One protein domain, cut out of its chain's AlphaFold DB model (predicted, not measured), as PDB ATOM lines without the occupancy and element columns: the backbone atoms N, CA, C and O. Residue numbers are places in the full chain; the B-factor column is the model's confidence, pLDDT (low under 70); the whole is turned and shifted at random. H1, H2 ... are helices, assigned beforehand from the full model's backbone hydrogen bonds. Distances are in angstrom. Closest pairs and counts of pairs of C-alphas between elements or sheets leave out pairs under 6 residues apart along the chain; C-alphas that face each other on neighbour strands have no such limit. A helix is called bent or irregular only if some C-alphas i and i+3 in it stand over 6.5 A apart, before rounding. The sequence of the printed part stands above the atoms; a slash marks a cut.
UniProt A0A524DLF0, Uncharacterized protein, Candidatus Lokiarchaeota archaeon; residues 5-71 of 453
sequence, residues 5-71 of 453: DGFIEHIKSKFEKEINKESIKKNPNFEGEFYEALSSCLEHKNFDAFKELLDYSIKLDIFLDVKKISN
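What this domain is: This is residues 5 to 71 of the 453 residues of an uncharacterized protein of Candidatus Lokiarchaeota archaeon (UniProt A0A524DLF0). Three helices, H1, H3 and H4, run nearly along one line in a loose three-helix bundle, with their centres at the corners of a triangle; H3 and H4 make a helical hairpin, and H1 runs along it with few contacts. The short H2 lies across one end of this group, between the end of H1 and the start of H3, and after H4 the unnamed residues 60 to 71 fold back past the hairpin on the side away from H1. The printed part has 67 residues with four named helices, in the order H1, H2, H3, H4, and no named strand; the helices hold 46 of the residues, and the class is all helix. The whole is compact, with a radius of gyration of the C-alphas of 11.3 A, and the C-alphas span 32 by 27 by 17 A along their three main axes.

Where its parts are: The longest helix by residues is H3, residues 30 to 43, with 19.8 A from its first to its last C-alpha; C-alpha 30 is at (131.892, 101.185, 94.629) and C-alpha 43 at (135.485, 96.199, 113.469). Next along the chain is H4, residues 47 to 59, which measures 19.3 A and ends with C-alpha 59 at (133.746, 114.473, 97.928). Before H3 comes H2, residues 21 to 26, which measures 8.9 A. H1, residues 5 to 17, measures 18.0 A and begins with C-alpha 5 at (148.314, 103.828, 109.396). No helix is bent or irregular.

How they stand to each other: H3 and H4 are a helical hairpin. They touch, with 6 pairs of C-alphas within 8 A, and the closest C-alphas are those of Cys 41 and Phe 50, 5.6 A apart. H3 touches H4 with residues 38 to 42 alone. The two helices run opposite ways at a shallow tilt of 18 degrees, and their centres are 10.8 A apart. H1 is close to H4 but not clearly touching it: the closest C-alphas, those of Ile 8 and Ala 49, are 6.5 A apart. These two run the same way at a shallow tilt of 8 degrees. H1 is also close to H3 but not clearly touching it, with the C-alphas of Ile 11 and Ala 37 the closest at 7.6 A. H1 and H3 run opposite ways at a shallow tilt of 13 degrees. H2 is about perpendicular to H3, at 86 degrees, and close but not clearly touching; their closest C-alphas, of Ile 24 and Phe 30, are 6.5 A apart. H2 and H4 are apart, and so are H1 and H2. In H1, H2 and H3 every O i to N i+4 pair is within hydrogen-bond range, and in H4 this holds for 7 of 9.

The domain as a whole: The two C-alphas farthest apart are those of Glu 22 and Lys 45, at 32.5 A, and the first and last printed C-alphas, of Asp 5 and Asn 71, are 23.6 A apart. The printed part has no cut. The links from H1 to H2, from H2 to H3 and from H3 to H4 are tight, with 3 residues each, and no link is long. Residues 60 to 71, with no named element, have C-alphas 9 to 16 A from the mean of all C-alphas. The mean pLDDT of the printed part is 76.5, and residues 5 to 28 of the model are under 70; the mean is 62 in H1 and 57 in H2, against 88 in H3 and 85 in H4.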
ATOM      1  N   ASP A   5     147.986 102.757 110.331       49.31
ATOM      2  CA  ASP A   5     148.314 103.828 109.396       49.31
ATOM      3  C   ASP A   5     148.418 103.307 107.954       49.31
ATOM      4  O   ASP A   5     147.940 103.951 107.022       49.31
ATOM      5  N   GLY A   6     148.915 102.077 107.764       54.50
ATOM      6  CA  GLY A   6     149.015 101.446 106.443       54.50
ATOM      7  C   GLY A   6     147.662 101.012 105.871       54.50
ATOM      8  O   GLY A   6     147.470 101.006 104.658       54.50
ATOM      9  N   PHE A   7     146.695 100.680 106.733       58.50
ATOM     10  CA  PHE A   7     145.319 100.393 106.315       58.50
ATOM     11  C   PHE A   7     144.595 101.666 105.861       58.50
ATOM     12  O   PHE A   7     143.917 101.652 104.832       58.50
ATOM     13  N   ILE A   8     144.791 102.776 106.582       56.28
ATOM     14  CA  ILE A   8     144.223 104.084 106.235       56.28
ATOM     15  C   ILE A   8     144.812 104.595 104.921       56.28
ATOM     16  O   ILE A   8     144.049 104.976 104.041       56.28
ATOM     17  N   GLU A   9     146.135 104.568 104.743       63.09
ATOM     18  CA  GLU A   9     146.764 104.985 103.482       63.09
ATOM     19  C   GLU A   9     146.351 104.099 102.305       63.09
ATOM     20  O   GLU A   9     146.141 104.599 101.201       63.09
ATOM     21  N   HIS A  10     146.173 102.792 102.523       65.88
ATOM     22  CA  HIS A  10     145.695 101.883 101.486       65.88
ATOM     23  C   HIS A  10     144.250 102.192 101.072       65.88
ATOM     24  O   HIS A  10     143.957 102.282  99.879       65.88
ATOM     25  N   ILE A  11     143.359 102.406 102.044       63.28
ATOM     26  CA  ILE A  11     141.963 102.784 101.803       63.28
ATOM     27  C   ILE A  11     141.876 104.167 101.148       63.28
ATOM     28  O   ILE A  11     141.188 104.316 100.138       63.28
ATOM     29  N   LYS A  12     142.611 105.161 101.659       62.88
ATOM     30  CA  LYS A  12     142.688 106.504 101.069       62.88
ATOM     31  C   LYS A  12     143.218 106.436  99.646       62.88
ATOM     32  O   LYS A  12     142.533 106.893  98.747       62.88
ATOM     33  N   SER A  13     144.349 105.772  99.400       66.88
ATOM     34  CA  SER A  13     144.910 105.629  98.050       66.88
ATOM     35  C   SER A  13     143.942 104.937  97.088       66.88
ATOM     36  O   SER A  13     143.860 105.325  95.921       66.88
ATOM     37  N   LYS A  14     143.186 103.938  97.564       68.44
ATOM     38  CA  LYS A  14     142.148 103.264  96.778       68.44
ATOM     39  C   LYS A  14     141.039 104.240  96.366       68.44
ATOM     40  O   LYS A  14     140.733 104.331  95.183       68.44
ATOM     41  N   PHE A  15     140.490 105.013  97.304       66.19
ATOM     42  CA  PHE A  15     139.388 105.944  97.024       66.19
ATOM     43  C   PHE A  15     139.838 107.288  96.411       66.19
ATOM     44  O   PHE A  15     139.053 107.957  95.742       66.19
ATOM     45  N   GLU A  16     141.102 107.682  96.574       65.31
ATOM     46  CA  GLU A  16     141.723 108.855  95.940       65.31
ATOM     47  C   GLU A  16     142.009 108.627  94.457       65.31
ATOM     48  O   GLU A  16     141.777 109.513  93.632       65.31
ATOM     49  N   LYS A  17     142.435 107.417  94.082       61.41
ATOM     50  CA  LYS A  17     142.609 107.037  92.670       61.41
ATOM     51  C   LYS A  17     141.289 107.002  91.898       61.41
ATOM     52  O   LYS A  17     141.299 107.151  90.680       61.41
ATOM     53  N   GLU A  18     140.165 106.852  92.598       58.25
ATOM     54  CA  GLU A  18     138.831 106.754  92.003       58.25
ATOM     55  C   GLU A  18     138.024 108.065  92.030       58.25
ATOM     56  O   GLU A  18     136.904 108.071  91.527       58.25
ATOM     57  N   ILE A  19     138.590 109.195  92.494       54.81
ATOM     58  CA  ILE A  19     137.932 110.530  92.548       54.81
ATOM     59  C   ILE A  19     137.317 110.959  91.208       54.81
ATOM     60  O   ILE A  19     136.399 111.783  91.166       54.81
ATOM     61  N   ASN A  20     137.809 110.431  90.087       59.62
ATOM     62  CA  ASN A  20     137.254 110.786  88.796       59.62
ATOM     63  C   ASN A  20     135.806 110.266  88.690       59.62
ATOM     64  O   ASN A  20     135.540 109.069  88.778       59.62
ATOM     65  N   LYS A  21     134.833 111.160  88.476       58.12
ATOM     66  CA  LYS A  21     133.401 110.791  88.423       58.12
ATOM     67  C   LYS A  21     133.099 109.707  87.375       58.12
ATOM     68  O   LYS A  21     132.100 108.999  87.486       58.12
ATOM     69  N   GLU A  22     133.955 109.562  86.362       54.16
ATOM     70  CA  GLU A  22     133.874 108.498  85.358       54.16
ATOM     71  C   GLU A  22     134.330 107.116  85.853       54.16
ATOM     72  O   GLU A  22     133.788 106.121  85.376       54.16
ATOM     73  N   SER A  23     135.278 107.019  86.794       56.25
ATOM     74  CA  SER A  23     135.684 105.740  87.406       56.25
ATOM     75  C   SER A  23     134.617 105.214  88.365       56.25
ATOM     76  O   SER A  23     134.265 104.040  88.285       56.25
ATOM     77  N   ILE A  24     134.001 106.096  89.160       57.59
ATOM     78  CA  ILE A  24     132.899 105.747  90.076       57.59
ATOM     79  C   ILE A  24     131.687 105.221  89.294       57.59
ATOM     80  O   ILE A  24     131.113 104.194  89.641       57.59
ATOM     81  N   LYS A  25     131.331 105.866  88.172       56.88
ATOM     82  CA  LYS A  25     130.251 105.396  87.282       56.88
ATOM     83  C   LYS A  25     130.539 104.044  86.616       56.88
ATOM     84  O   LYS A  25     129.602 103.393  86.164       56.88
ATOM     85  N   LYS A  26     131.810 103.639  86.515       59.41
ATOM     86  CA  LYS A  26     132.238 102.368  85.908       59.41
ATOM     87  C   LYS A  26     132.354 101.221  86.916       59.41
ATOM     88  O   LYS A  26     132.378 100.075  86.473       59.41
ATOM     89  N   ASN A  27     132.391 101.495  88.223       65.25
ATOM     90  CA  ASN A  27     132.405 100.468  89.264       65.25
ATOM     91  C   ASN A  27     131.025 100.372  89.959       65.25
ATOM     92  O   ASN A  27     130.754 101.122  90.898       65.25
ATOM     93  N   PRO A  28     130.144  99.441  89.544       63.56
ATOM     94  CA  PRO A  28     128.806  99.298  90.124       63.56
ATOM     95  C   PRO A  28     128.808  98.873  91.603       63.56
ATOM     96  O   PRO A  28     127.782  99.015  92.265       63.56
ATOM     97  N   ASN A  29     129.939  98.392  92.134       74.31
ATOM     98  CA  ASN A  29     130.082  97.961  93.527       74.31
ATOM     99  C   ASN A  29     130.761  99.001  94.429       74.31
ATOM    100  O   ASN A  29     130.906  98.756  95.624       74.31
ATOM    101  N   PHE A  30     131.130 100.169  93.900       76.81
ATOM    102  CA  PHE A  30     131.892 101.185  94.629       76.81
ATOM    103  C   PHE A  30     131.232 101.629  95.943       76.81
ATOM    104  O   PHE A  30     131.887 101.699  96.981       76.81
ATOM    105  N   GLU A  31     129.916 101.875  95.927       81.62
ATOM    106  CA  GLU A  31     129.168 102.239  97.138       81.62
ATOM    107  C   GLU A  31     129.182 101.090  98.169       81.62
ATOM    108  O   GLU A  31     129.302 101.327  99.369       81.62
ATOM    109  N   GLY A  32     129.115  99.837  97.708       84.19
ATOM    110  CA  GLY A  32     129.208  98.649  98.561       84.19
ATOM    111  C   GLY A  32     130.575  98.527  99.235       84.19
ATOM    112  O   GLY A  32     130.644  98.392 100.455       84.19
ATOM    113  N   GLU A  33     131.652  98.676  98.463       83.94
ATOM    114  CA  GLU A  33     133.028  98.674  98.976       83.94
ATOM    115  C   GLU A  33     133.262  99.803  99.994       83.94
ATOM    116  O   GLU A  33     133.996  99.633 100.969       83.94
ATOM    117  N   PHE A  34     132.600 100.947  99.809       86.69
ATOM    118  CA  PHE A  34     132.639 102.057 100.757       86.69
ATOM    119  C   PHE A  34     131.984 101.697 102.103       86.69
ATOM    120  O   PHE A  34     132.554 101.951 103.167       86.69
ATOM    121  N   TYR A  35     130.811 101.054 102.086       90.25
ATOM    122  CA  TYR A  35     130.167 100.579 103.318       90.25
ATOM    123  C   TYR A  35     130.935  99.442 103.997       90.25
ATOM    124  O   TYR A  35     130.930  99.361 105.228       90.25
ATOM    125  N   GLU A  36     131.610  98.583 103.232       89.12
ATOM    126  CA  GLU A  36     132.510  97.564 103.779       89.12
ATOM    127  C   GLU A  36     133.720  98.198 104.471       89.12
ATOM    128  O   GLU A  36     134.061  97.791 105.582       89.12
ATOM    129  N   ALA A  37     134.310  99.245 103.888       87.62
ATOM    130  CA  ALA A  37     135.390 100.002 104.518       87.62
ATOM    131  C   ALA A  37     134.942 100.647 105.843       87.62
ATOM    132  O   ALA A  37     135.638 100.529 106.853       87.62
ATOM    133  N   LEU A  38     133.747 101.255 105.877       91.50
ATOM    134  CA  LEU A  38     133.148 101.777 107.111       91.50
ATOM    135  C   LEU A  38     132.928 100.668 108.154       91.50
ATOM    136  O   LEU A  38     133.252 100.850 109.327       91.50
ATOM    137  N   SER A  39     132.415  99.508 107.737       92.88
ATOM    138  CA  SER A  39     132.219  98.346 108.615       92.88
ATOM    139  C   SER A  39     133.543  97.839 109.194       92.88
ATOM    140  O   SER A  39     133.654  97.631 110.402       92.88
ATOM    141  N   SER A  40     134.586  97.753 108.366       89.56
ATOM    142  CA  SER A  40     135.928  97.351 108.788       89.56
ATOM    143  C   SER A  40     136.553  98.346 109.771       89.56
ATOM    144  O   SER A  40     137.174  97.938 110.754       89.56
ATOM    145  N   CYS A  41     136.337  99.653 109.584       90.69
ATOM    146  CA  CYS A  41     136.774 100.659 110.555       90.69
ATOM    147  C   CYS A  41     136.097 100.458 111.920       90.69
ATOM    148  O   CYS A  41     136.765 100.540 112.954       90.69
ATOM    149  N   LEU A  42     134.795 100.136 111.941       92.44
ATOM    150  CA  LEU A  42     134.096  99.784 113.181       92.44
ATOM    151  C   LEU A  42     134.666  98.511 113.806       92.44
ATOM    152  O   LEU A  42     134.870  98.473 115.017       92.44
ATOM    153  N   GLU A  43     134.937  97.479 113.007       91.44
ATOM    154  CA  GLU A  43     135.485  96.199 113.469       91.44
ATOM    155  C   GLU A  43     136.829  96.370 114.181       91.44
ATOM    156  O   GLU A  43     137.043  95.789 115.241       91.44
ATOM    157  N   HIS A  44     137.685  97.259 113.680       88.62
ATOM    158  CA  HIS A  44     139.015  97.507 114.236       88.62
ATOM    159  C   HIS A  44     139.067  98.653 115.264       88.62
ATOM    160  O   HIS A  44     140.157  99.063 115.654       88.62
ATOM    161  N   LYS A  45     137.914  99.190 115.704       87.19
ATOM    162  CA  LYS A  45     137.808 100.393 116.564       87.19
ATOM    163  C   LYS A  45     138.557 101.622 116.002       87.19
ATOM    164  O   LYS A  45     138.940 102.513 116.757       87.19
ATOM    165  N   ASN A  46     138.753 101.701 114.684       88.62
ATOM    166  CA  ASN A  46     139.459 102.806 114.039       88.62
ATOM    167  C   ASN A  46     138.491 103.963 113.751       88.62
ATOM    168  O   ASN A  46     138.050 104.188 112.622       88.62
ATOM    169  N   PHE A  47     138.087 104.650 114.818       90.31
ATOM    170  CA  PHE A  47     137.061 105.685 114.748       90.31
ATOM    171  C   PHE A  47     137.509 106.915 113.971       90.31
ATOM    172  O   PHE A  47     136.678 107.497 113.289       90.31
ATOM    173  N   ASP A  48     138.786 107.287 114.005       86.56
ATOM    174  CA  ASP A  48     139.261 108.446 113.248       86.56
ATOM    175  C   ASP A  48     139.258 108.171 111.741       86.56
ATOM    176  O   ASP A  48     138.721 108.982 110.991       86.56
ATOM    177  N   ALA A  49     139.679 106.979 111.303       83.94
ATOM    178  CA  ALA A  49     139.524 106.563 109.907       83.94
ATOM    179  C   ALA A  49     138.056 106.530 109.460       83.94
ATOM    180  O   ALA A  49     137.734 106.908 108.336       83.94
ATOM    181  N   PHE A  50     137.144 106.106 110.342       91.50
ATOM    182  CA  PHE A  50     135.713 106.145 110.047       91.50
ATOM    183  C   PHE A  50     135.236 107.584 109.805       91.50
ATOM    184  O   PHE A  50     134.521 107.819 108.836       91.50
ATOM    185  N   LYS A  51     135.642 108.548 110.646       89.75
ATOM    186  CA  LYS A  51     135.293 109.971 110.466       89.75
ATOM    187  C   LYS A  51     135.839 110.518 109.155       89.75
ATOM    188  O   LYS A  51     135.096 111.133 108.401       89.75
ATOM    189  N   GLU A  52     137.104 110.238 108.860       85.44
ATOM    190  CA  GLU A  52     137.728 110.674 107.613       85.44
ATOM    191  C   GLU A  52     137.015 110.097 106.387       85.44
ATOM    192  O   GLU A  52     136.792 110.818 105.417       85.44
ATOM    193  N   LEU A  53     136.614 108.820 106.428       84.69
ATOM    194  CA  LEU A  53     135.810 108.217 105.367       84.69
ATOM    195  C   LEU A  53     134.465 108.929 105.222       84.69
ATOM    196  O   LEU A  53     134.093 109.266 104.104       84.69
ATOM    197  N   LEU A  54     133.757 109.218 106.317       86.06
ATOM    198  CA  LEU A  54     132.511 109.990 106.246       86.06
ATOM    199  C   LEU A  54     132.717 111.355 105.575       86.06
ATOM    200  O   LEU A  54     131.965 111.706 104.668       86.06
ATOM    201  N   ASP A  55     133.755 112.095 105.962       82.69
ATOM    202  CA  ASP A  55     134.072 113.394 105.358       82.69
ATOM    203  C   ASP A  55     134.411 113.251 103.866       82.69
ATOM    204  O   ASP A  55     134.084 114.106 103.037       82.69
ATOM    205  N   TYR A  56     135.042 112.138 103.498       81.31
ATOM    206  CA  TYR A  56     135.386 111.820 102.121       81.31
ATOM    207  C   TYR A  56     134.172 111.422 101.271       81.31
ATOM    208  O   TYR A  56     134.156 111.688 100.067       81.31
ATOM    209  N   SER A  57     133.120 110.861 101.875       81.94
ATOM    210  CA  SER A  57     131.881 110.502 101.170       81.94
ATOM    211  C   SER A  57     131.239 111.719 100.497       81.94
ATOM    212  O   SER A  57     130.686 111.594  99.406       81.94
ATOM    213  N   ILE A  58     131.389 112.907 101.097       79.69
ATOM    214  CA  ILE A  58     130.928 114.189 100.547       79.69
ATOM    215  C   ILE A  58     131.636 114.489  99.222       79.69
ATOM    216  O   ILE A  58     131.000 114.898  98.252       79.69
ATOM    217  N   LYS A  59     132.952 114.254  99.150       76.94
ATOM    218  CA  LYS A  59     133.746 114.473  97.928       76.94
ATOM    219  C   LYS A  59     133.377 113.487  96.819       76.94
ATOM    220  O   LYS A  59     133.485 113.825  95.643       76.94
ATOM    221  N   LEU A  60     132.939 112.290  97.202       72.25
ATOM    222  CA  LEU A  60     132.521 111.221  96.297       72.25
ATOM    223  C   LEU A  60     131.035 111.288  95.907       72.25
ATOM    224  O   LEU A  60     130.594 110.452  95.125       72.25
ATOM    225  N   ASP A  61     130.276 112.266  96.422       73.25
ATOM    226  CA  ASP A  61     128.820 112.390  96.225       73.25
ATOM    227  C   ASP A  61     128.044 111.130  96.674       73.25
ATOM    228  O   ASP A  61     127.025 110.744  96.101       73.25
ATOM    229  N   ILE A  62     128.553 110.455  97.713       76.31
ATOM    230  CA  ILE A  62     127.907 109.292  98.327       76.31
ATOM    231  C   ILE A  62     127.012 109.773  99.470       76.31
ATOM    232  O   ILE A  62     127.490 110.211 100.523       76.31
ATOM    233  N   PHE A  63     125.702 109.613  99.289       80.19
ATOM    234  CA  PHE A  63     124.709 109.812 100.343       80.19
ATOM    235  C   PHE A  63     124.681 108.600 101.272       80.19
ATOM    236  O   PHE A  63     124.141 107.545 100.933       80.19
ATOM    237  N   LEU A  64     125.269 108.753 102.456       82.62
ATOM    238  CA  LEU A  64     125.413 107.644 103.385       82.62
ATOM    239  C   LEU A  64     124.106 107.285 104.088       82.62
ATOM    240  O   LEU A  64     123.535 108.076 104.837       82.62
ATOM    241  N   ASP A  65     123.693 106.029 103.920       86.94
ATOM    242  CA  ASP A  65     122.704 105.376 104.766       86.94
ATOM    243  C   ASP A  65     123.413 104.407 105.714       86.94
ATOM    244  O   ASP A  65     123.835 103.313 105.339       86.94
ATOM    245  N   VAL A  66     123.483 104.788 106.987       88.75
ATOM    246  CA  VAL A  66     124.056 103.985 108.076       88.75
ATOM    247  C   VAL A  66     123.463 102.570 108.137       88.75
ATOM    248  O   VAL A  66     124.120 101.633 108.598       88.75
ATOM    249  N   LYS A  67     122.231 102.367 107.648       89.56
ATOM    250  CA  LYS A  67     121.604 101.042 107.607       89.56
ATOM    251  C   LYS A  67     122.319 100.069 106.674       89.56
ATOM    252  O   LYS A  67     122.248  98.872 106.959       89.56
ATOM    253  N   LYS A  68     123.010 100.567 105.642       90.38
ATOM    254  CA  LYS A  68     123.788  99.781 104.675       90.38
ATOM    255  C   LYS A  68     125.145  99.318 105.223       90.38
ATOM    256  O   LYS A  68     125.716  98.384 104.672       90.38
ATOM    257  N   ILE A  69     125.628  99.884 106.339       92.06
ATOM    258  CA  ILE A  69     126.822  99.369 107.029       92.06
ATOM    259  C   ILE A  69     126.492  97.986 107.606       92.06
ATOM    260  O   ILE A  69     125.677  97.851 108.534       92.06
ATOM    261  N   SER A  70     127.125  96.962 107.034       88.25
ATOM    262  CA  SER A  70     126.932  95.554 107.372       88.25
ATOM    263  C   SER A  70     127.360  95.258 108.810       88.25
ATOM    264  O   SER A  70     128.280  95.872 109.336       88.25
ATOM    265  N   ASN A  71     126.674  94.326 109.478       89.31
ATOM    266  CA  ASN A  71     127.047  93.770 110.791       89.31
ATOM    267  C   ASN A  71     127.286  94.762 111.950       89.31
ATOM    268  O   ASN A  71     127.631  94.318 113.046       89.31
TER     269      ASN A  71